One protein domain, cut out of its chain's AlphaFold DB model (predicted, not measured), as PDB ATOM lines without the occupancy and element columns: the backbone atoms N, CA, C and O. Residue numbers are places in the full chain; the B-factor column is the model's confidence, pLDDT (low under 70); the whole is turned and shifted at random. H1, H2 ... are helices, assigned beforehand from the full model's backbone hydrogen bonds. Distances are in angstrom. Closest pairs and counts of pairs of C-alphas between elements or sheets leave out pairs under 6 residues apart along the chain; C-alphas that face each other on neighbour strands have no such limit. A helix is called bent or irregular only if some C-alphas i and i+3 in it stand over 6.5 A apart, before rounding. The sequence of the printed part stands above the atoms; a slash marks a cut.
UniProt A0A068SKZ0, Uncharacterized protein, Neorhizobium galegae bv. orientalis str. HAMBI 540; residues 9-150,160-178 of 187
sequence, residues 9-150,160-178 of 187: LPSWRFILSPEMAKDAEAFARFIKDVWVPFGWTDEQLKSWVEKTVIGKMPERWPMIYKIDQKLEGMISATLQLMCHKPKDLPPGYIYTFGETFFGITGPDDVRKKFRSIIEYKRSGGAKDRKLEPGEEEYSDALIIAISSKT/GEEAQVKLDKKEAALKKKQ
ATOM      1  N   LEU A   9      32.261 -28.833  13.940       77.12
ATOM      2  CA  LEU A   9      33.146 -29.011  12.787       77.12
ATOM      3  C   LEU A   9      33.372 -27.670  12.064       77.12
ATOM      4  O   LEU A   9      32.397 -26.947  11.831       77.12
ATOM      5  N   PRO A  10      34.606 -27.338  11.631       82.62
ATOM      6  CA  PRO A  10      34.906 -26.051  10.999       82.62
ATOM      7  C   PRO A  10      33.967 -25.690   9.842       82.62
ATOM      8  O   PRO A  10      33.506 -24.555   9.740       82.62
ATOM      9  N   SER A  11      33.599 -26.676   9.017       82.62
ATOM     10  CA  SER A  11      32.695 -26.486   7.877       82.62
ATOM     11  C   SER A  11      31.239 -26.182   8.273       82.62
ATOM     12  O   SER A  11      30.455 -25.755   7.422       82.62
ATOM     13  N   TRP A  12      30.877 -26.378   9.543       85.56
ATOM     14  CA  TRP A  12      29.556 -26.140  10.127       85.56
ATOM     15  C   TRP A  12      29.499 -24.933  11.062       85.56
ATOM     16  O   TRP A  12      28.405 -24.507  11.404       85.56
ATOM     17  N   ARG A  13      30.630 -24.304  11.409       86.75
ATOM     18  CA  ARG A  13      30.673 -23.151  12.336       86.75
ATOM     19  C   ARG A  13      29.795 -21.968  11.917       86.75
ATOM     20  O   ARG A  13      29.409 -21.174  12.766       86.75
ATOM     21  N   PHE A  14      29.416 -21.873  10.640       89.62
ATOM     22  CA  PHE A  14      28.466 -20.865  10.162       89.62
ATOM     23  C   PHE A  14      27.100 -20.928  10.869       89.62
ATOM     24  O   PHE A  14      26.413 -19.915  10.918       89.62
ATOM     25  N   ILE A  15      26.707 -22.063  11.456       89.12
ATOM     26  CA  ILE A  15      25.466 -22.162  12.246       89.12
ATOM     27  C   ILE A  15      25.497 -21.304  13.520       89.12
ATOM     28  O   ILE A  15      24.450 -20.987  14.071       89.12
ATOM     29  N   LEU A  16      26.690 -20.926  13.987       88.25
ATOM     30  CA  LEU A  16      26.889 -20.067  15.156       88.25
ATOM     31  C   LEU A  16      26.850 -18.575  14.793       88.25
ATOM     32  O   LEU A  16      27.022 -17.722  15.660       88.25
ATOM     33  N   SER A  17      26.677 -18.258  13.510       91.00
ATOM     34  CA  SER A  17      26.693 -16.885  13.019       91.00
ATOM     35  C   SER A  17      25.412 -16.123  13.396       91.00
ATOM     36  O   SER A  17      24.331 -16.719  13.466       91.00
ATOM     37  N   PRO A  18      25.488 -14.793  13.589       92.69
ATOM     38  CA  PRO A  18      24.300 -13.952  13.729       92.69
ATOM     39  C   PRO A  18      23.346 -14.056  12.529       92.69
ATOM     40  O   PRO A  18      22.135 -13.924  12.689       92.69
ATOM     41  N   GLU A  19      23.876 -14.307  11.331       94.44
ATOM     42  CA  GLU A  19      23.107 -14.526  10.106       94.44
ATOM     43  C   GLU A  19      22.218 -15.767  10.221       94.44
ATOM     44  O   GLU A  19      21.044 -15.706   9.865       94.44
ATOM     45  N   MET A  20      22.728 -16.865  10.791       94.38
ATOM     46  CA  MET A  20      21.926 -18.071  11.024       94.38
ATOM     47  C   MET A  20      20.755 -17.795  11.974       94.38
ATOM     48  O   MET A  20      19.645 -18.268  11.735       94.38
ATOM     49  N   ALA A  21      20.978 -17.012  13.035       93.50
ATOM     50  CA  ALA A  21      19.916 -16.641  13.969       93.50
ATOM     51  C   ALA A  21      18.829 -15.793  13.286       93.50
ATOM     52  O   ALA A  21      17.642 -16.083  13.436       93.50
ATOM     53  N   LYS A  22      19.229 -14.802  12.477       95.50
ATOM     54  CA  LYS A  22      18.297 -13.974  11.691       95.50
ATOM     55  C   LYS A  22      17.478 -14.809  10.710       95.50
ATOM     56  O   LYS A  22      16.262 -14.637  10.638       95.50
ATOM     57  N   ASP A  23      18.122 -15.726   9.992       95.81
ATOM     58  CA  ASP A  23      17.443 -16.616   9.051       95.81
ATOM     59  C   ASP A  23      16.464 -17.546   9.767       95.81
ATOM     60  O   ASP A  23      15.333 -17.699   9.309       95.81
ATOM     61  N   ALA A  24      16.855 -18.120  10.910       94.38
ATOM     62  CA  ALA A  24      15.981 -18.967  11.717       94.38
ATOM     63  C   ALA A  24      14.734 -18.205  12.195       94.38
ATOM     64  O   ALA A  24      13.621 -18.715  12.070       94.38
ATOM     65  N   GLU A  25      14.889 -16.968  12.680       95.12
ATOM     66  CA  GLU A  25      13.761 -16.122  13.089       95.12
ATOM     67  C   GLU A  25      12.846 -15.754  11.918       95.12
ATOM     68  O   GLU A  25      11.620 -15.869  12.022       95.12
ATOM     69  N   ALA A  26      13.428 -15.325  10.797       94.12
ATOM     70  CA  ALA A  26      12.678 -14.944   9.607       94.12
ATOM     71  C   ALA A  26      11.921 -16.139   9.013       94.12
ATOM     72  O   ALA A  26      10.770 -15.996   8.595       94.12
ATOM     73  N   PHE A  27      12.549 -17.314   8.999       92.62
ATOM     74  CA  PHE A  27      11.932 -18.556   8.553       92.62
ATOM     75  C   PHE A  27      10.789 -18.962   9.480       92.62
ATOM     76  O   PHE A  27       9.671 -19.166   9.013       92.62
ATOM     77  N   ALA A  28      11.026 -18.989  10.797       92.62
ATOM     78  CA  ALA A  28      10.004 -19.315  11.786       92.62
ATOM     79  C   ALA A  28       8.769 -18.420  11.650       92.62
ATOM     80  O   ALA A  28       7.641 -18.913  11.669       92.62
ATOM     81  N   ARG A  29       8.981 -17.110  11.481       92.25
ATOM     82  CA  ARG A  29       7.904 -16.138  11.275       92.25
ATOM     83  C   ARG A  29       7.143 -16.410   9.981       92.25
ATOM     84  O   ARG A  29       5.924 -16.502  10.007       92.25
ATOM     85  N   PHE A  30       7.848 -16.615   8.870       90.50
ATOM     86  CA  PHE A  30       7.210 -16.918   7.589       90.50
ATOM     87  C   PHE A  30       6.345 -18.186   7.649       90.50
ATOM     88  O   PHE A  30       5.218 -18.175   7.163       90.50
ATOM     89  N   ILE A  31       6.840 -19.260   8.270       86.88
ATOM     90  CA  ILE A  31       6.063 -20.492   8.440       86.88
ATOM     91  C   ILE A  31       4.848 -20.244   9.347       86.88
ATOM     92  O   ILE A  31       3.756 -20.698   9.051       86.88
ATOM     93  N   LYS A  32       4.974 -19.489  10.436       84.38
ATOM     94  CA  LYS A  32       3.821 -19.230  11.318       84.38
ATOM     95  C   LYS A  32       2.750 -18.352  10.666       84.38
ATOM     96  O   LYS A  32       1.568 -18.609  10.863       84.38
ATOM     97  N   ASP A  33       3.167 -17.357   9.890       83.25
ATOM     98  CA  ASP A  33       2.265 -16.328   9.363       83.25
ATOM     99  C   ASP A  33       1.679 -16.689   7.989       83.25
ATOM    100  O   ASP A  33       0.603 -16.214   7.630       83.25
ATOM    101  N   VAL A  34       2.392 -17.493   7.192       77.19
ATOM    102  CA  VAL A  34       2.097 -17.702   5.761       77.19
ATOM    103  C   VAL A  34       1.896 -19.181   5.409       77.19
ATOM    104  O   VAL A  34       1.573 -19.499   4.265       77.19
ATOM    105  N   TRP A  35       2.086 -20.116   6.345       70.62
ATOM    106  CA  TRP A  35       1.976 -21.535   6.014       70.62
ATOM    107  C   TRP A  35       0.548 -21.943   5.658       70.62
ATOM    108  O   TRP A  35      -0.348 -21.897   6.492       70.62
ATOM    109  N   VAL A  36       0.410 -22.360   4.397       65.81
ATOM    110  CA  VAL A  36      -0.677 -23.101   3.745       65.81
ATOM    111  C   VAL A  36      -2.120 -22.792   4.201       65.81
ATOM    112  O   VAL A  36      -2.535 -23.184   5.293       65.81
ATOM    113  N   PRO A  37      -2.966 -22.250   3.304       58.59
ATOM    114  CA  PRO A  37      -4.402 -22.131   3.541       58.59
ATOM    115  C   PRO A  37      -5.117 -23.489   3.564       58.59
ATOM    116  O   PRO A  37      -4.873 -24.360   2.725       58.59
ATOM    117  N   PHE A  38      -6.083 -23.638   4.472       58.09
ATOM    118  CA  PHE A  38      -7.060 -24.725   4.416       58.09
ATOM    119  C   PHE A  38      -7.815 -24.696   3.071       58.09
ATOM    120  O   PHE A  38      -8.294 -23.645   2.650       58.09
ATOM    121  N   GLY A  39      -7.944 -25.850   2.409       64.62
ATOM    122  CA  GLY A  39      -8.764 -26.018   1.198       64.62
ATOM    123  C   GLY A  39      -8.013 -26.080  -0.137       64.62
ATOM    124  O   GLY A  39      -8.655 -26.249  -1.169       64.62
ATOM    125  N   TRP A  40      -6.682 -25.975  -0.143       75.12
ATOM    126  CA  TRP A  40      -5.875 -26.187  -1.352       75.12
ATOM    127  C   TRP A  40      -5.702 -27.679  -1.672       75.12
ATOM    128  O   TRP A  40      -5.648 -28.508  -0.761       75.12
ATOM    129  N   THR A  41      -5.609 -28.017  -2.963       77.12
ATOM    130  CA  THR A  41      -5.293 -29.386  -3.414       77.12
ATOM    131  C   THR A  41      -3.823 -29.721  -3.176       77.12
ATOM    132  O   THR A  41      -2.982 -28.823  -3.082       77.12
ATOM    133  N   ASP A  42      -3.487 -31.011  -3.133       73.75
ATOM    134  CA  ASP A  42      -2.103 -31.461  -2.951       73.75
ATOM    135  C   ASP A  42      -1.157 -30.885  -4.029       73.75
ATOM    136  O   ASP A  42      -0.031 -30.502  -3.708       73.75
ATOM    137  N   GLU A  43      -1.601 -30.715  -5.283       78.62
ATOM    138  CA  GLU A  43      -0.785 -30.081  -6.330       78.62
ATOM    139  C   GLU A  43      -0.560 -28.584  -6.090       78.62
ATOM    140  O   GLU A  43       0.543 -28.080  -6.318       78.62
ATOM    141  N   GLN A  44      -1.585 -27.856  -5.634       83.31
ATOM    142  CA  GLN A  44      -1.461 -26.429  -5.314       83.31
ATOM    143  C   GLN A  44      -0.468 -26.220  -4.173       83.31
ATOM    144  O   GLN A  44       0.380 -25.327  -4.237       83.31
ATOM    145  N   LEU A  45      -0.536 -27.087  -3.166       79.81
ATOM    146  CA  LEU A  45       0.374 -27.099  -2.032       79.81
ATOM    147  C   LEU A  45       1.800 -27.405  -2.461       79.81
ATOM    148  O   LEU A  45       2.701 -26.618  -2.179       79.81
ATOM    149  N   LYS A  46       2.003 -28.498  -3.202       79.19
ATOM    150  CA  LYS A  46       3.321 -28.890  -3.709       79.19
ATOM    151  C   LYS A  46       3.956 -27.773  -4.541       79.19
ATOM    152  O   LYS A  46       5.071 -27.349  -4.250       79.19
ATOM    153  N   SER A  47       3.208 -27.224  -5.500       84.38
ATOM    154  CA  SER A  47       3.654 -26.124  -6.366       84.38
ATOM    155  C   SER A  47       4.009 -24.867  -5.569       84.38
ATOM    156  O   SER A  47       5.009 -24.202  -5.850       84.38
ATOM    157  N   TRP A  48       3.221 -24.535  -4.542       86.81
ATOM    158  CA  TRP A  48       3.509 -23.392  -3.682       86.81
ATOM    159  C   TRP A  48       4.776 -23.594  -2.856       86.81
ATOM    160  O   TRP A  48       5.590 -22.676  -2.789       86.81
ATOM    161  N   VAL A  49       4.982 -24.777  -2.275       85.25
ATOM    162  CA  VAL A  49       6.185 -25.100  -1.490       85.25
ATOM    163  C   VAL A  49       7.428 -25.027  -2.353       85.25
ATOM    164  O   VAL A  49       8.385 -24.347  -1.988       85.25
ATOM    165  N   GLU A  50       7.388 -25.675  -3.515       86.19
ATOM    166  CA  GLU A  50       8.492 -25.696  -4.471       86.19
ATOM    167  C   GLU A  50       8.877 -24.284  -4.911       86.19
ATOM    168  O   GLU A  50      10.055 -23.942  -4.913       86.19
ATOM    169  N   LYS A  51       7.902 -23.426  -5.228       88.44
ATOM    170  CA  LYS A  51       8.175 -22.082  -5.766       88.44
ATOM    171  C   LYS A  51       8.421 -21.022  -4.700       88.44
ATOM    172  O   LYS A  51       9.194 -20.095  -4.922       88.44
ATOM    173  N   THR A  52       7.726 -21.104  -3.571       87.12
ATOM    174  CA  THR A  52       7.654 -20.010  -2.590       87.12
ATOM    175  C   THR A  52       8.548 -20.254  -1.394       87.12
ATOM    176  O   THR A  52       9.128 -19.298  -0.882       87.12
ATOM    177  N   VAL A  53       8.659 -21.507  -0.953       87.69
ATOM    178  CA  VAL A  53       9.473 -21.867   0.210       87.69
ATOM    179  C   VAL A  53      10.851 -22.320  -0.255       87.69
ATOM    180  O   VAL A  53      11.839 -21.656   0.039       87.69
ATOM    181  N   ILE A  54      10.910 -23.394  -1.049       88.62
ATOM    182  CA  ILE A  54      12.164 -23.994  -1.521       88.62
ATOM    183  C   ILE A  54      12.846 -23.081  -2.540       88.62
ATOM    184  O   ILE A  54      13.996 -22.698  -2.352       88.62
ATOM    185  N   GLY A  55      12.121 -22.650  -3.574       88.69
ATOM    186  CA  GLY A  55      12.666 -21.825  -4.653       88.69
ATOM    187  C   GLY A  55      13.194 -20.464  -4.200       88.69
ATOM    188  O   GLY A  55      14.084 -19.917  -4.840       88.69
ATOM    189  N   LYS A  56      12.698 -19.926  -3.076       92.38
ATOM    190  CA  LYS A  56      13.166 -18.650  -2.504       92.38
ATOM    191  C   LYS A  56      14.151 -18.816  -1.351       92.38
ATOM    192  O   LYS A  56      14.651 -17.814  -0.843       92.38
ATOM    193  N   MET A  57      14.439 -20.049  -0.933       92.38
ATOM    194  CA  MET A  57      15.343 -20.328   0.181       92.38
ATOM    195  C   MET A  57      16.743 -19.716  -0.002       92.38
ATOM    196  O   MET A  57      17.218 -19.112   0.958       92.38
ATOM    197  N   PRO A  58      17.382 -19.767  -1.195       94.00
ATOM    198  CA  PRO A  58      18.714 -19.185  -1.392       94.00
ATOM    199  C   PRO A  58      18.769 -17.671  -1.158       94.00
ATOM    200  O   PRO A  58      19.794 -17.154  -0.726       94.00
ATOM    201  N   GLU A  59      17.674 -16.965  -1.447       93.81
ATOM    202  CA  GLU A  59      17.596 -15.503  -1.368       93.81
ATOM    203  C   GLU A  59      17.091 -15.022  -0.005       93.81
ATOM    204  O   GLU A  59      17.570 -14.018   0.520       93.81
ATOM    205  N   ARG A  60      16.097 -15.715   0.565       92.56
ATOM    206  CA  ARG A  60      15.425 -15.297   1.804       92.56
ATOM    207  C   ARG A  60      16.063 -15.850   3.069       92.56
ATOM    208  O   ARG A  60      16.007 -15.174   4.090       92.56
ATOM    209  N   TRP A  61      16.613 -17.061   2.999       95.19
ATOM    210  CA  TRP A  61      17.199 -17.773   4.136       95.19
ATOM    211  C   TRP A  61      18.489 -18.495   3.713       95.19
ATOM    212  O   TRP A  61      18.558 -19.732   3.748       95.19
ATOM    213  N   PRO A  62      19.508 -17.747   3.254       95.69
ATOM    214  CA  PRO A  62      20.728 -18.310   2.679       95.69
ATOM    215  C   PRO A  62      21.459 -19.293   3.606       95.69
ATOM    216  O   PRO A  62      22.062 -20.253   3.123       95.69
ATOM    217  N   MET A  63      21.414 -19.107   4.928       95.31
ATOM    218  CA  MET A  63      22.030 -20.031   5.883       95.31
ATOM    219  C   MET A  63      21.261 -21.348   5.978       95.31
ATOM    220  O   MET A  63      21.882 -22.410   6.023       95.31
ATOM    221  N   ILE A  64      19.926 -21.307   5.932       94.56
ATOM    222  CA  ILE A  64      19.092 -22.518   5.877       94.56
ATOM    223  C   ILE A  64      19.323 -23.252   4.555       94.56
ATOM    224  O   ILE A  64      19.541 -24.463   4.561       94.56
ATOM    225  N   TYR A  65      19.380 -22.526   3.435       94.69
ATOM    226  CA  TYR A  65      19.715 -23.113   2.137       94.69
ATOM    227  C   TYR A  65      21.096 -23.779   2.151       94.69
ATOM    228  O   TYR A  65      21.265 -24.887   1.651       94.69
ATOM    229  N   LYS A  66      22.090 -23.156   2.792       92.88
ATOM    230  CA  LYS A  66      23.424 -23.746   2.962       92.88
ATOM    231  C   LYS A  66      23.399 -25.042   3.781       92.88
ATOM    232  O   LYS A  66      24.160 -25.958   3.468       92.88
ATOM    233  N   ILE A  67      22.549 -25.134   4.807       90.94
ATOM    234  CA  ILE A  67      22.322 -26.389   5.544       90.94
ATOM    235  C   ILE A  67      21.689 -27.428   4.617       90.94
ATOM    236  O   ILE A  67      22.156 -28.562   4.599       90.94
ATOM    237  N   ASP A  68      20.681 -27.046   3.832       90.75
ATOM    238  CA  ASP A  68      19.990 -27.950   2.906       90.75
ATOM    239  C   ASP A  68      20.959 -28.537   1.873       90.75
ATOM    240  O   ASP A  68      21.008 -29.748   1.689       90.75
ATOM    241  N   GLN A  69      21.829 -27.705   1.292       88.44
ATOM    242  CA  GLN A  69      22.894 -28.149   0.386       88.44
ATOM    243  C   GLN A  69      23.879 -29.110   1.069       88.44
ATOM    244  O   GLN A  69      24.264 -30.125   0.494       88.44
ATOM    245  N   LYS A  70      24.273 -28.821   2.316       87.56
ATOM    246  CA  LYS A  70      25.159 -29.691   3.110       87.56
ATOM    247  C   LYS A  70      24.506 -31.001   3.552       87.56
ATOM    248  O   LYS A  70      25.223 -31.902   3.973       87.56
ATOM    249  N   LEU A  71      23.181 -31.083   3.500       83.25
ATOM    250  CA  LEU A  71      22.387 -32.263   3.832       83.25
ATOM    251  C   LEU A  71      21.661 -32.813   2.599       83.25
ATOM    252  O   LEU A  71      20.617 -33.441   2.743       83.25
ATOM    253  N   GLU A  72      22.201 -32.563   1.402       82.25
ATOM    254  CA  GLU A  72      21.744 -33.165   0.142       82.25
ATOM    255  C   GLU A  72      20.239 -32.974  -0.133       82.25
ATOM    256  O   GLU A  72      19.561 -33.860  -0.642       82.25
ATOM    257  N   GLY A  73      19.690 -31.806   0.214       81.50
ATOM    258  CA  GLY A  73      18.285 -31.479  -0.040       81.50
ATOM    259  C   GLY A  73      17.298 -32.031   0.996       81.50
ATOM    260  O   GLY A  73      16.088 -31.985   0.767       81.50
ATOM    261  N   MET A  74      17.768 -32.557   2.136       84.31
ATOM    262  CA  MET A  74      16.912 -33.143   3.179       84.31
ATOM    263  C   MET A  74      15.830 -32.177   3.695       84.31
ATOM    264  O   MET A  74      14.704 -32.603   3.979       84.31
ATOM    265  N   ILE A  75      16.141 -30.882   3.830       86.62
ATOM    266  CA  ILE A  75      15.179 -29.877   4.306       86.62
ATOM    267  C   ILE A  75      14.102 -29.681   3.247       86.62
ATOM    268  O   ILE A  75      12.914 -29.740   3.568       86.62
ATOM    269  N   SER A  76      14.510 -29.505   1.989       87.06
ATOM    270  CA  SER A  76      13.605 -29.369   0.845       87.06
ATOM    271  C   SER A  76      12.679 -30.581   0.692       87.06
ATOM    272  O   SER A  76      11.461 -30.421   0.582       87.06
ATOM    273  N   ALA A  77      13.224 -31.795   0.785       81.50
ATOM    274  CA  ALA A  77      12.443 -33.028   0.722       81.50
ATOM    275  C   ALA A  77      11.438 -33.128   1.882       81.50
ATOM    276  O   ALA A  77      10.275 -33.487   1.687       81.50
ATOM    277  N   THR A  78      11.845 -32.745   3.098       80.25
ATOM    278  CA  THR A  78      10.935 -32.781   4.250       80.25
ATOM    279  C   THR A  78       9.860 -31.694   4.170       80.25
ATOM    280  O   THR A  78       8.720 -31.935   4.556       80.25
ATOM    281  N   LEU A  79      10.170 -30.511   3.631       82.06
ATOM    282  CA  LEU A  79       9.185 -29.458   3.354       82.06
ATOM    283  C   LEU A  79       8.085 -29.944   2.405       82.06
ATOM    284  O   LEU A  79       6.899 -29.780   2.699       82.06
ATOM    285  N   GLN A  80       8.477 -30.566   1.288       79.31
ATOM    286  CA  GLN A  80       7.542 -31.154   0.322       79.31
ATOM    287  C   GLN A  80       6.686 -32.232   0.978       79.31
ATOM    288  O   GLN A  80       5.464 -32.228   0.826       79.31
ATOM    289  N   LEU A  81       7.318 -33.101   1.773       76.56
ATOM    290  CA  LEU A  81       6.630 -34.110   2.563       76.56
ATOM    291  C   LEU A  81       5.564 -33.497   3.446       76.56
ATOM    292  O   LEU A  81       4.410 -33.907   3.371       76.56
ATOM    293  N   MET A  82       5.912 -32.513   4.267       72.88
ATOM    294  CA  MET A  82       4.970 -31.931   5.217       72.88
ATOM    295  C   MET A  82       3.741 -31.340   4.531       72.88
ATOM    296  O   MET A  82       2.666 -31.390   5.116       72.88
ATOM    297  N   CYS A  83       3.846 -30.903   3.281       73.25
ATOM    298  CA  CYS A  83       2.741 -30.266   2.567       73.25
ATOM    299  C   CYS A  83       1.795 -31.221   1.845       73.25
ATOM    300  O   CYS A  83       0.758 -30.784   1.361       73.25
ATOM    301  N   HIS A  84       2.101 -32.513   1.804       72.12
ATOM    302  CA  HIS A  84       1.134 -33.517   1.376       72.12
ATOM    303  C   HIS A  84       0.072 -33.724   2.460       72.12
ATOM    304  O   HIS A  84       0.435 -33.976   3.609       72.12
ATOM    305  N   LYS A  85      -1.224 -33.626   2.141       69.31
ATOM    306  CA  LYS A  85      -2.317 -33.830   3.115       69.31
ATOM    307  C   LYS A  85      -2.142 -33.032   4.426       69.31
ATOM    308  O   LYS A  85      -2.122 -33.615   5.511       69.31
ATOM    309  N   PRO A  86      -2.051 -31.692   4.385       68.25
ATOM    310  CA  PRO A  86      -1.833 -30.877   5.584       68.25
ATOM    311  C   PRO A  86      -2.961 -31.005   6.618       68.25
ATOM    312  O   PRO A  86      -2.734 -30.817   7.807       68.25
ATOM    313  N   LYS A  87      -4.169 -31.377   6.173       68.25
ATOM    314  CA  LYS A  87      -5.324 -31.675   7.033       68.25
ATOM    315  C   LYS A  87      -5.122 -32.888   7.950       68.25
ATOM    316  O   LYS A  87      -5.780 -32.967   8.980       68.25
ATOM    317  N   ASP A  88      -4.234 -33.809   7.575       68.06
ATOM    318  CA  ASP A  88      -3.947 -35.032   8.332       68.06
ATOM    319  C   ASP A  88      -2.767 -34.821   9.301       68.06
ATOM    320  O   ASP A  88      -2.322 -35.746   9.981       68.06
ATOM    321  N   LEU A  89      -2.225 -33.599   9.365       72.06
ATOM    322  CA  LEU A  89      -1.147 -33.259  10.282       72.06
ATOM    323  C   LEU A  89      -1.690 -32.987  11.684       72.06
ATOM    324  O   LEU A  89      -2.718 -32.319  11.830       72.06
ATOM    325  N   PRO A  90      -0.982 -33.428  12.736       72.44
ATOM    326  CA  PRO A  90      -1.413 -33.131  14.089       72.44
ATOM    327  C   PRO A  90      -1.354 -31.620  14.396       72.44
ATOM    328  O   PRO A  90      -0.499 -30.906  13.855       72.44
ATOM    329  N   PRO A  91      -2.227 -31.113  15.289       75.00
ATOM    330  CA  PRO A  91      -2.268 -29.699  15.652       75.00
ATOM    331  C   PRO A  91      -0.923 -29.178  16.160       75.00
ATOM    332  O   PRO A  91      -0.359 -29.722  17.099       75.00
ATOM    333  N   GLY A  92      -0.437 -28.074  15.591       76.19
ATOM    334  CA  GLY A  92       0.827 -27.456  16.003       76.19
ATOM    335  C   GLY A  92       2.060 -27.914  15.217       76.19
ATOM    336  O   GLY A  92       3.161 -27.443  15.499       76.19
ATOM    337  N   TYR A  93       1.897 -28.740  14.177       76.19
ATOM    338  CA  TYR A  93       2.994 -29.134  13.280       76.19
ATOM    339  C   TYR A  93       3.735 -27.935  12.643       76.19
ATOM    340  O   TYR A  93       4.912 -28.028  12.312       76.19
ATOM    341  N   ILE A  94       3.073 -26.787  12.469       77.00
ATOM    342  CA  ILE A  94       3.711 -25.579  11.924       77.00
ATOM    343  C   ILE A  94       4.826 -25.055  12.840       77.00
ATOM    344  O   ILE A  94       5.826 -24.530  12.356       77.00
ATOM    345  N   TYR A  95       4.691 -25.240  14.160       81.56
ATOM    346  CA  TYR A  95       5.694 -24.820  15.138       81.56
ATOM    347  C   TYR A  95       6.904 -25.744  15.109       81.56
ATOM    348  O   TYR A  95       8.033 -25.259  15.153       81.56
ATOM    349  N   THR A  96       6.685 -27.056  14.956       79.12
ATOM    350  CA  THR A  96       7.797 -28.009  14.826       79.12
ATOM    351  C   THR A  96       8.647 -27.667  13.608       79.12
ATOM    352  O   THR A  96       9.871 -27.714  13.689       79.12
ATOM    353  N   PHE A  97       8.026 -27.210  12.518       79.75
ATOM    354  CA  PHE A  97       8.742 -26.795  11.319       79.75
ATOM    355  C   PHE A  97       9.438 -25.437  11.461       79.75
ATOM    356  O   PHE A  97      10.644 -25.325  11.238       79.75
ATOM    357  N   GLY A  98       8.687 -24.404  11.853       84.75
ATOM    358  CA  GLY A  98       9.198 -23.036  11.915       84.75
ATOM    359  C   GLY A  98      10.372 -22.885  12.880       84.75
ATOM    360  O   GLY A  98      11.310 -22.149  12.598       84.75
ATOM    361  N   GLU A  99      10.367 -23.618  13.991       89.69
ATOM    362  CA  GLU A  99      11.360 -23.472  15.062       89.69
ATOM    363  C   GLU A  99      12.535 -24.453  14.960       89.69
ATOM    364  O   GLU A  99      13.436 -24.462  15.806       89.69
ATOM    365  N   THR A 100      12.573 -25.280  13.912       88.12
ATOM    366  CA  THR A 100      13.585 -26.335  13.789       88.12
ATOM    367  C   THR A 100      15.012 -25.789  13.729       88.12
ATOM    368  O   THR A 100      15.934 -26.417  14.250       88.12
ATOM    369  N   PHE A 101      15.214 -24.584  13.210       91.00
ATOM    370  CA  PHE A 101      16.548 -23.994  13.095       91.00
ATOM    371  C   PHE A 101      17.032 -23.263  14.352       91.00
ATOM    372  O   PHE A 101      18.199 -22.885  14.421       91.00
ATOM    373  N   PHE A 102      16.197 -23.111  15.384       89.50
ATOM    374  CA  PHE A 102      16.633 -22.473  16.625       89.50
ATOM    375  C   PHE A 102      17.558 -23.370  17.443       89.50
ATOM    376  O   PHE A 102      17.227 -24.518  17.747       89.50
ATOM    377  N   GLY A 103      18.711 -22.824  17.830       83.00
ATOM    378  CA  GLY A 103      19.653 -23.495  18.725       83.00
ATOM    379  C   GLY A 103      20.257 -24.781  18.161       83.00
ATOM    380  O   GLY A 103      20.658 -25.632  18.946       83.00
ATOM    381  N   ILE A 104      20.292 -24.950  16.834       86.69
ATOM    382  CA  ILE A 104      20.999 -26.077  16.215       86.69
ATOM    383  C   ILE A 104      22.502 -25.945  16.470       86.69
ATOM    384  O   ILE A 104      23.075 -24.869  16.300       86.69
ATOM    385  N   THR A 105      23.151 -27.039  16.861       82.31
ATOM    386  CA  THR A 105      24.599 -27.052  17.110       82.31
ATOM    387  C   THR A 105      25.368 -27.872  16.084       82.31
ATOM    388  O   THR A 105      26.590 -27.963  16.155       82.31
ATOM    389  N   GLY A 106      24.680 -28.465  15.109       83.69
ATOM    390  CA  GLY A 106      25.319 -29.233  14.054       83.69
ATOM    391  C   GLY A 106      24.336 -30.004  13.177       83.69
ATOM    392  O   GLY A 106      23.120 -29.882  13.338       83.69
ATOM    393  N   PRO A 107      24.860 -30.818  12.249       81.69
ATOM    394  CA  PRO A 107      24.043 -31.598  11.325       81.69
ATOM    395  C   PRO A 107      23.146 -32.618  12.034       81.69
ATOM    396  O   PRO A 107      22.018 -32.841  11.600       81.69
ATOM    397  N   ASP A 108      23.612 -33.212  13.132       81.38
ATOM    398  CA  ASP A 108      22.859 -34.253  13.837       81.38
ATOM    399  C   ASP A 108      21.629 -33.697  14.551       81.38
ATOM    400  O   ASP A 108      20.580 -34.338  14.546       81.38
ATOM    401  N   ASP A 109      21.707 -32.468  15.065       83.38
ATOM    402  CA  ASP A 109      20.542 -31.766  15.604       83.38
ATOM    403  C   ASP A 109      19.502 -31.501  14.523       83.38
ATOM    404  O   ASP A 109      18.312 -31.734  14.741       83.38
ATOM    405  N   VAL A 110      19.943 -31.041  13.346       84.25
ATOM    406  CA  VAL A 110      19.047 -30.810  12.208       84.25
ATOM    407  C   VAL A 110      18.373 -32.131  11.837       84.25
ATOM    408  O   VAL A 110      17.148 -32.214  11.842       84.25
ATOM    409  N   ARG A 111      19.139 -33.205  11.624       81.00
ATOM    410  CA  ARG A 111      18.592 -34.536  11.307       81.00
ATOM    411  C   ARG A 111      17.620 -35.039  12.368       81.00
ATOM    412  O   ARG A 111      16.541 -35.514  12.026       81.00
ATOM    413  N   LYS A 112      17.967 -34.913  13.652       83.00
ATOM    414  CA  LYS A 112      17.115 -35.329  14.773       83.00
ATOM    415  C   LYS A 112      15.792 -34.569  14.774       83.00
ATOM    416  O   LYS A 112      14.740 -35.194  14.871       83.00
ATOM    417  N   LYS A 113      15.827 -33.244  14.622       85.06
ATOM    418  CA  LYS A 113      14.613 -32.418  14.578       85.06
ATOM    419  C   LYS A 113      13.741 -32.751  13.368       85.06
ATOM    420  O   LYS A 113      12.540 -32.953  13.527       85.06
ATOM    421  N   PHE A 114      14.337 -32.892  12.185       83.81
ATOM    422  CA  PHE A 114      13.618 -33.273  10.967       83.81
ATOM    423  C   PHE A 114      13.031 -34.689  11.049       83.81
ATOM    424  O   PHE A 114      11.893 -34.906  10.638       83.81
ATOM    425  N   ARG A 115      13.726 -35.642  11.682       79.62
ATOM    426  CA  ARG A 115      13.162 -36.960  12.004       79.62
ATOM    427  C   ARG A 115      11.932 -36.841  12.898       79.62
ATOM    428  O   ARG A 115      10.898 -37.415  12.570       79.62
ATOM    429  N   SER A 116      12.018 -36.062  13.975       79.00
ATOM    430  CA  SER A 116      10.877 -35.831  14.864       79.00
ATOM    431  C   SER A 116       9.702 -35.173  14.138       79.00
ATOM    432  O   SER A 116       8.562 -35.518  14.423       79.00
ATOM    433  N   ILE A 117       9.943 -34.287  13.166       80.12
ATOM    434  CA  ILE A 117       8.887 -33.718  12.310       80.12
ATOM    435  C   ILE A 117       8.187 -34.813  11.489       80.12
ATOM    436  O   ILE A 117       6.956 -34.860  11.446       80.12
ATOM    437  N   ILE A 118       8.950 -35.714  10.863       77.62
ATOM    438  CA  ILE A 118       8.397 -36.821  10.065       77.62
ATOM    439  C   ILE A 118       7.599 -37.785  10.953       77.62
ATOM    440  O   ILE A 118       6.485 -38.181  10.606       77.62
ATOM    441  N   GLU A 119       8.136 -38.146  12.117       77.31
ATOM    442  CA  GLU A 119       7.443 -38.977  13.107       77.31
ATOM    443  C   GLU A 119       6.159 -38.307  13.603       77.31
ATOM    444  O   GLU A 119       5.112 -38.953  13.679       77.31
ATOM    445  N   TYR A 120       6.213 -37.000  13.866       76.50
ATOM    446  CA  TYR A 120       5.061 -36.210  14.279       76.50
ATOM    447  C   TYR A 120       3.957 -36.250  13.222       76.50
ATOM    448  O   TYR A 120       2.817 -36.590  13.536       76.50
ATOM    449  N   LYS A 121       4.297 -36.029  11.949       74.88
ATOM    450  CA  LYS A 121       3.360 -36.194  10.833       74.88
ATOM    451  C   LYS A 121       2.727 -37.589  10.802       74.88
ATOM    452  O   LYS A 121       1.509 -37.704  10.691       74.88
ATOM    453  N   ARG A 122       3.528 -38.647  10.951       72.12
ATOM    454  CA  ARG A 122       3.025 -40.032  10.969       72.12
ATOM    455  C   ARG A 122       2.109 -40.322  12.154       72.12
ATOM    456  O   ARG A 122       1.214 -41.147  12.025       72.12
ATOM    457  N   SER A 123       2.313 -39.653  13.288       72.06
ATOM    458  CA  SER A 123       1.456 -39.815  14.465       72.06
ATOM    459  C   SER A 123       0.039 -39.254  14.271       72.06
ATOM    460  O   SER A 123      -0.880 -39.727  14.939       72.06
ATOM    461  N   GLY A 124      -0.135 -38.289  13.355       62.59
ATOM    462  CA  GLY A 124      -1.431 -37.688  13.005       62.59
ATOM    463  C   GLY A 124      -2.145 -38.352  11.826       62.59
ATOM    464  O   GLY A 124      -3.369 -38.279  11.742       62.59
ATOM    465  N   GLY A 125      -1.407 -39.045  10.952       55.56
ATOM    466  CA  GLY A 125      -1.982 -39.812   9.848       55.56
ATOM    467  C   GLY A 125      -2.758 -41.047  10.321       55.56
ATOM    468  O   GLY A 125      -2.440 -41.652  11.347       55.56
ATOM    469  N   ALA A 126      -3.781 -41.453   9.560       45.47
ATOM    470  CA  ALA A 126      -4.522 -42.687   9.815       45.47
ATOM    471  C   ALA A 126      -3.550 -43.882   9.861       45.47
ATOM    472  O   ALA A 126      -2.943 -44.227   8.850       45.47
ATOM    473  N   LYS A 127      -3.408 -44.501  11.040       47.62
ATOM    474  CA  LYS A 127      -2.382 -45.505  11.382       47.62
ATOM    475  C   LYS A 127      -2.352 -46.770  10.500       47.62
ATOM    476  O   LYS A 127      -1.401 -47.532  10.612       47.62
ATOM    477  N   ASP A 128      -3.318 -46.954   9.596       42.78
ATOM    478  CA  ASP A 128      -3.550 -48.197   8.847       42.78
ATOM    479  C   ASP A 128      -3.853 -47.988   7.349       42.78
ATOM    480  O   ASP A 128      -4.792 -48.575   6.804       42.78
ATOM    481  N   ARG A 129      -3.092 -47.151   6.630       46.78
ATOM    482  CA  ARG A 129      -3.195 -47.092   5.158       46.78
ATOM    483  C   ARG A 129      -1.874 -47.426   4.479       46.78
ATOM    484  O   ARG A 129      -0.804 -47.031   4.929       46.78
ATOM    485  N   LYS A 130      -1.973 -48.227   3.411       50.28
ATOM    486  CA  LYS A 130      -0.865 -48.530   2.495       50.28
ATOM    487  C   LYS A 130      -0.276 -47.209   2.000       50.28
ATOM    488  O   LYS A 130      -1.056 -46.314   1.687       50.28
ATOM    489  N   LEU A 131       1.055 -47.140   1.920       49.88
ATOM    490  CA  LEU A 131       1.765 -45.993   1.357       49.88
ATOM    491  C   LEU A 131       1.168 -45.669  -0.018       49.88
ATOM    492  O   LEU A 131       1.155 -46.535  -0.896       49.88
ATOM    493  N   GLU A 132       0.623 -44.469  -0.183       50.38
ATOM    494  CA  GLU A 132       0.152 -44.013  -1.493       50.38
ATOM    495  C   GLU A 132       1.350 -43.613  -2.376       50.38
ATOM    496  O   GLU A 132       2.421 -43.288  -1.855       50.38
ATOM    497  N   PRO A 133       1.223 -43.650  -3.717       46.56
ATOM    498  CA  PRO A 133       2.289 -43.209  -4.616       46.56
ATOM    499  C   PRO A 133       2.774 -41.794  -4.255       46.56
ATOM    500  O   PRO A 133       1.974 -40.865  -4.189       46.56
ATOM    501  N   GLY A 134       4.077 -41.642  -3.995       52.44
ATOM    502  CA  GLY A 134       4.686 -40.412  -3.459       52.44
ATOM    503  C   GLY A 134       5.051 -40.493  -1.971       52.44
ATOM    504  O   GLY A 134       6.014 -39.862  -1.551       52.44
ATOM    505  N   GLU A 135       4.395 -41.358  -1.184       53.16
ATOM    506  CA  GLU A 135       4.803 -41.618   0.205       53.16
ATOM    507  C   GLU A 135       6.070 -42.484   0.314       53.16
ATOM    508  O   GLU A 135       6.725 -42.551   1.357       53.16
ATOM    509  N   GLU A 136       6.468 -43.103  -0.797       54.66
ATOM    510  CA  GLU A 136       7.738 -43.813  -0.958       54.66
ATOM    511  C   GLU A 136       8.939 -42.849  -0.894       54.66
ATOM    512  O   GLU A 136       9.949 -43.187  -0.276       54.66
ATOM    513  N   GLU A 137       8.797 -41.617  -1.404       50.50
ATOM    514  CA  GLU A 137       9.806 -40.545  -1.300       50.50
ATOM    515  C   GLU A 137       9.997 -40.094   0.163       50.50
ATOM    516  O   GLU A 137      11.072 -39.654   0.565       50.50
ATOM    517  N   TYR A 138       8.978 -40.274   1.012       54.12
ATOM    518  CA  TYR A 138       9.045 -39.969   2.449       54.12
ATOM    519  C   TYR A 138       9.824 -41.004   3.228       54.12
ATOM    520  O   TYR A 138      10.492 -40.662   4.205       54.12
ATOM    521  N   SER A 139       9.789 -42.260   2.777       51.88
ATOM    522  CA  SER A 139      10.741 -43.247   3.259       51.88
ATOM    523  C   SER A 139      12.157 -42.803   2.935       51.88
ATOM    524  O   SER A 139      13.021 -43.076   3.751       51.88
ATOM    525  N   ASP A 140      12.397 -42.135   1.810       52.41
ATOM    526  CA  ASP A 140      13.733 -41.704   1.410       52.41
ATOM    527  C   ASP A 140      14.174 -40.443   2.158       52.41
ATOM    528  O   ASP A 140      15.291 -40.427   2.644       52.41
ATOM    529  N   ALA A 141      13.306 -39.456   2.407       55.06
ATOM    530  CA  ALA A 141      13.621 -38.331   3.304       55.06
ATOM    531  C   ALA A 141      13.873 -38.788   4.754       55.06
ATOM    532  O   ALA A 141      14.801 -38.320   5.415       55.06
ATOM    533  N   LEU A 142      13.077 -39.747   5.245       54.31
ATOM    534  CA  LEU A 142      13.283 -40.387   6.543       54.31
ATOM    535  C   LEU A 142      14.575 -41.209   6.558       54.31
ATOM    536  O   LEU A 142      15.314 -41.149   7.535       54.31
ATOM    537  N   ILE A 143      14.859 -41.959   5.488       54.28
ATOM    538  CA  ILE A 143      16.113 -42.697   5.324       54.28
ATOM    539  C   ILE A 143      17.265 -41.703   5.295       54.28
ATOM    540  O   ILE A 143      18.123 -41.856   6.132       54.28
ATOM    541  N   ILE A 144      17.255 -40.633   4.505       55.44
ATOM    542  CA  ILE A 144      18.290 -39.584   4.482       55.44
ATOM    543  C   ILE A 144      18.488 -38.964   5.879       55.44
ATOM    544  O   ILE A 144      19.620 -38.808   6.340       55.44
ATOM    545  N   ALA A 145      17.403 -38.689   6.613       57.34
ATOM    546  CA  ALA A 145      17.463 -38.210   7.996       57.34
ATOM    547  C   ALA A 145      17.980 -39.265   9.004       57.34
ATOM    548  O   ALA A 145      18.395 -38.921  10.117       57.34
ATOM    549  N   ILE A 146      17.942 -40.558   8.660       49.53
ATOM    550  CA  ILE A 146      18.391 -41.691   9.490       49.53
ATOM    551  C   ILE A 146      19.754 -42.259   9.057       49.53
ATOM    552  O   ILE A 146      20.492 -42.745   9.908       49.53
ATOM    553  N   SER A 147      20.121 -42.189   7.779       49.00
ATOM    554  CA  SER A 147      21.089 -43.068   7.117       49.00
ATOM    555  C   SER A 147      22.434 -42.429   6.815       49.00
ATOM    556  O   SER A 147      23.172 -42.991   6.017       49.00
ATOM    557  N   SER A 148      22.731 -41.269   7.405       48.84
ATOM    558  CA  SER A 148      24.057 -40.635   7.469       48.84
ATOM    559  C   SER A 148      25.137 -41.253   6.561       48.84
ATOM    560  O   SER A 148      25.742 -42.270   6.911       48.84
ATOM    561  N   LYS A 149      25.487 -40.565   5.468       43.06
ATOM    562  CA  LYS A 149      26.841 -40.672   4.909       43.06
ATOM    563  C   LYS A 149      27.316 -39.422   4.169       43.06
ATOM    564  O   LYS A 149      27.861 -39.509   3.083       43.06
ATOM    565  N   THR A 150      27.213 -38.271   4.821       39.16
ATOM    566  CA  THR A 150      28.067 -37.102   4.526       39.16
ATOM    567  C   THR A 150      28.395 -36.371   5.830       39.16
ATOM    568  O   THR A 150      28.116 -35.194   6.043       39.16
ATOM    569  N   GLY A 160      24.989 -49.278  12.338       42.69
ATOM    570  CA  GLY A 160      24.491 -50.636  12.594       42.69
ATOM    571  C   GLY A 160      24.023 -51.290  11.281       42.69
ATOM    572  O   GLY A 160      23.374 -50.652  10.448       42.69
ATOM    573  N   GLU A 161      24.385 -52.559  11.081       48.44
ATOM    574  CA  GLU A 161      24.266 -53.314   9.820       48.44
ATOM    575  C   GLU A 161      22.864 -53.279   9.182       48.44
ATOM    576  O   GLU A 161      22.731 -53.312   7.959       48.44
ATOM    577  N   GLU A 162      21.798 -53.134   9.972       46.97
ATOM    578  CA  GLU A 162      20.421 -53.137   9.465       46.97
ATOM    579  C   GLU A 162      20.075 -51.961   8.539       46.97
ATOM    580  O   GLU A 162      19.277 -52.128   7.610       46.97
ATOM    581  N   ALA A 163      20.639 -50.771   8.773       47.97
ATOM    582  CA  ALA A 163      20.345 -49.595   7.953       47.97
ATOM    583  C   ALA A 163      21.039 -49.685   6.585       47.97
ATOM    584  O   ALA A 163      20.416 -49.411   5.556       47.97
ATOM    585  N   GLN A 164      22.289 -50.160   6.570       48.75
ATOM    586  CA  GLN A 164      23.070 -50.376   5.351       48.75
ATOM    587  C   GLN A 164      22.448 -51.484   4.489       48.75
ATOM    588  O   GLN A 164      22.225 -51.289   3.299       48.75
ATOM    589  N   VAL A 165      22.036 -52.599   5.103       57.75
ATOM    590  CA  VAL A 165      21.379 -53.708   4.390       57.75
ATOM    591  C   VAL A 165      20.061 -53.276   3.734       57.75
ATOM    592  O   VAL A 165      19.706 -53.776   2.664       57.75
ATOM    593  N   LYS A 166      19.308 -52.350   4.343       56.56
ATOM    594  CA  LYS A 166      18.064 -51.821   3.755       56.56
ATOM    595  C   LYS A 166      18.329 -50.875   2.581       56.56
ATOM    596  O   LYS A 166      17.588 -50.935   1.598       56.56
ATOM    597  N   LEU A 167      19.375 -50.054   2.663       50.19
ATOM    598  CA  LEU A 167      19.807 -49.157   1.587       50.19
ATOM    599  C   LEU A 167      20.315 -49.938   0.373       50.19
ATOM    600  O   LEU A 167      19.804 -49.747  -0.730       50.19
ATOM    601  N   ASP A 168      21.194 -50.914   0.594       63.06
ATOM    602  CA  ASP A 168      21.760 -51.744  -0.474       63.06
ATOM    603  C   ASP A 168      20.663 -52.543  -1.201       63.06
ATOM    604  O   ASP A 168      20.661 -52.671  -2.429       63.06
ATOM    605  N   LYS A 169      19.658 -53.035  -0.459       68.81
ATOM    606  CA  LYS A 169      18.487 -53.705  -1.046       68.81
ATOM    607  C   LYS A 169      17.628 -52.761  -1.891       68.81
ATOM    608  O   LYS A 169      17.130 -53.188  -2.935       68.81
ATOM    609  N   LYS A 170      17.441 -51.505  -1.471       61.66
ATOM    610  CA  LYS A 170      16.685 -50.506  -2.246       61.66
ATOM    611  C   LYS A 170      17.433 -50.091  -3.515       61.66
ATOM    612  O   LYS A 170      16.827 -50.087  -4.586       61.66
ATOM    613  N   GLU A 171      18.735 -49.823  -3.431       56.81
ATOM    614  CA  GLU A 171      19.556 -49.471  -4.598       56.81
ATOM    615  C   GLU A 171      19.610 -50.608  -5.628       56.81
ATOM    616  O   GLU A 171      19.481 -50.373  -6.834       56.81
ATOM    617  N   ALA A 172      19.718 -51.859  -5.168       67.81
ATOM    618  CA  ALA A 172      19.654 -53.028  -6.041       67.81
ATOM    619  C   ALA A 172      18.282 -53.165  -6.730       67.81
ATOM    620  O   ALA A 172      18.212 -53.502  -7.915       67.81
ATOM    621  N   ALA A 173      17.185 -52.870  -6.024       63.16
ATOM    622  CA  ALA A 173      15.839 -52.901  -6.594       63.16
ATOM    623  C   ALA A 173      15.610 -51.788  -7.633       63.16
ATOM    624  O   ALA A 173      14.993 -52.036  -8.671       63.16
ATOM    625  N   LEU A 174      16.145 -50.587  -7.394       54.69
ATOM    626  CA  LEU A 174      16.093 -49.453  -8.323       54.69
ATOM    627  C   LEU A 174      16.887 -49.721  -9.606       54.69
ATOM    628  O   LEU A 174      16.350 -49.544 -10.700       54.69
ATOM    629  N   LYS A 175      18.113 -50.251  -9.493       61.75
ATOM    630  CA  LYS A 175      18.911 -50.671 -10.660       61.75
ATOM    631  C   LYS A 175      18.210 -51.760 -11.468       61.75
ATOM    632  O   LYS A 175      18.201 -51.714 -12.697       61.75
ATOM    633  N   LYS A 176      17.553 -52.706 -10.790       57.78
ATOM    634  CA  LYS A 176      16.779 -53.757 -11.458       57.78
ATOM    635  C   LYS A 176      15.567 -53.181 -12.200       57.78
ATOM    636  O   LYS A 176      15.356 -53.535 -13.354       57.78
ATOM    637  N   LYS A 177      14.827 -52.231 -11.614       56.56
ATOM    638  CA  LYS A 177      13.721 -51.534 -12.303       56.56
ATOM    639  C   LYS A 177      14.192 -50.700 -13.504       56.56
ATOM    640  O   LYS A 177      13.540 -50.740 -14.543       56.56
ATOM    641  N   GLN A 178      15.335 -50.014 -13.412       51.75
ATOM    642  CA  GLN A 178      15.924 -49.295 -14.553       51.75
ATOM    643  C   GLN A 178      16.336 -50.235 -15.695       51.75
ATOM    644  O   GLN A 178      16.108 -49.912 -16.856       51.75
TER     645      GLN A 178
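This is residues 9 to 150 and 160 to 178 of the 187 residues of an uncharacterized protein of Neorhizobium galegae bv. orientalis str. HAMBI 540 (UniProt A0A068SKZ0). H6 lies in the middle of a body of helices and forms a loose three-helix bundle with H8 and H9, their centres making a triangle, while H3 packs on a further side of H6. H2 lies on the side away from H9 and is joined to the bundle by H7, H5 crosses one end between H2 and H6, and residues 171 to 178 of H10 stick out beyond H9. The printed part has 161 residues with ten named helices, H1 to H10 in order, and no named strand: all helix. It is compact, with a radius of gyration of the C-alphas of 16.2 A and spans of 46 by 44 by 27 A.

H8, residues 107 to 124, touches H6, residues 74 to 83, with residues 114 to 121 alone, at a shallow tilt of 17 degrees, the same way; the closest C-alphas are those of Met 82 and Lys 121, 7.2 A. H8 and H9, residues 135 to 146, form a helical hairpin, only just at a steep tilt of 35.0 degrees, with C-alphas 111 and 145 closest at 5.1 A. H6 and H9 touch, closest at C-alphas 77 and 141, 6.0 A. H6, the hub, also touches H3, residues 42 to 54, closest at C-alphas 54 and 76, 6.0 A. H7, residues 93 to 98, forms a hairpin with H8 and touches H2, residues 18 to 34, where C-alphas 28 and 98 are closest at 3.8 A. H5, residues 62 to 70, touches H2 about perpendicular, 84 degrees, closest at C-alphas 20 and 63, 5.5 A; H4, residues 57 to 60, touches H5 only at the corner. H1, residues 10 to 16, is close to but not clearly touching H5. H10, residues 161 to 178, is near H9. Every O i to N i+4 pair is within hydrogen-bond range in H2 and H5 to H10; H3 has 8 of 9, H1 has 0 of 3 but 3 of 4 O i to N i+3 pairs, and H4 is too short for an i+4 pair.

H1 begins at C-alpha 10 (34.906, -26.051, 10.999) and is irregular, C-alphas 11 and 14 being 7.4 A apart. H8 measures 26.2 A, H10 26.1 A and H2 23.9 A. H10 ends at C-alpha 178 (15.924, -49.295, -14.553).

The C-alphas farthest apart, those of Pro 18 and Lys 176, are 47.7 A apart. Residues 151 to 159 are not printed, with 16.2 A between C-alphas 150 and 160; of the links printed whole, none is long. Confidence is under 70 at residues 36 to 39, 85 to 88, 124 to 150 and 160 to 178.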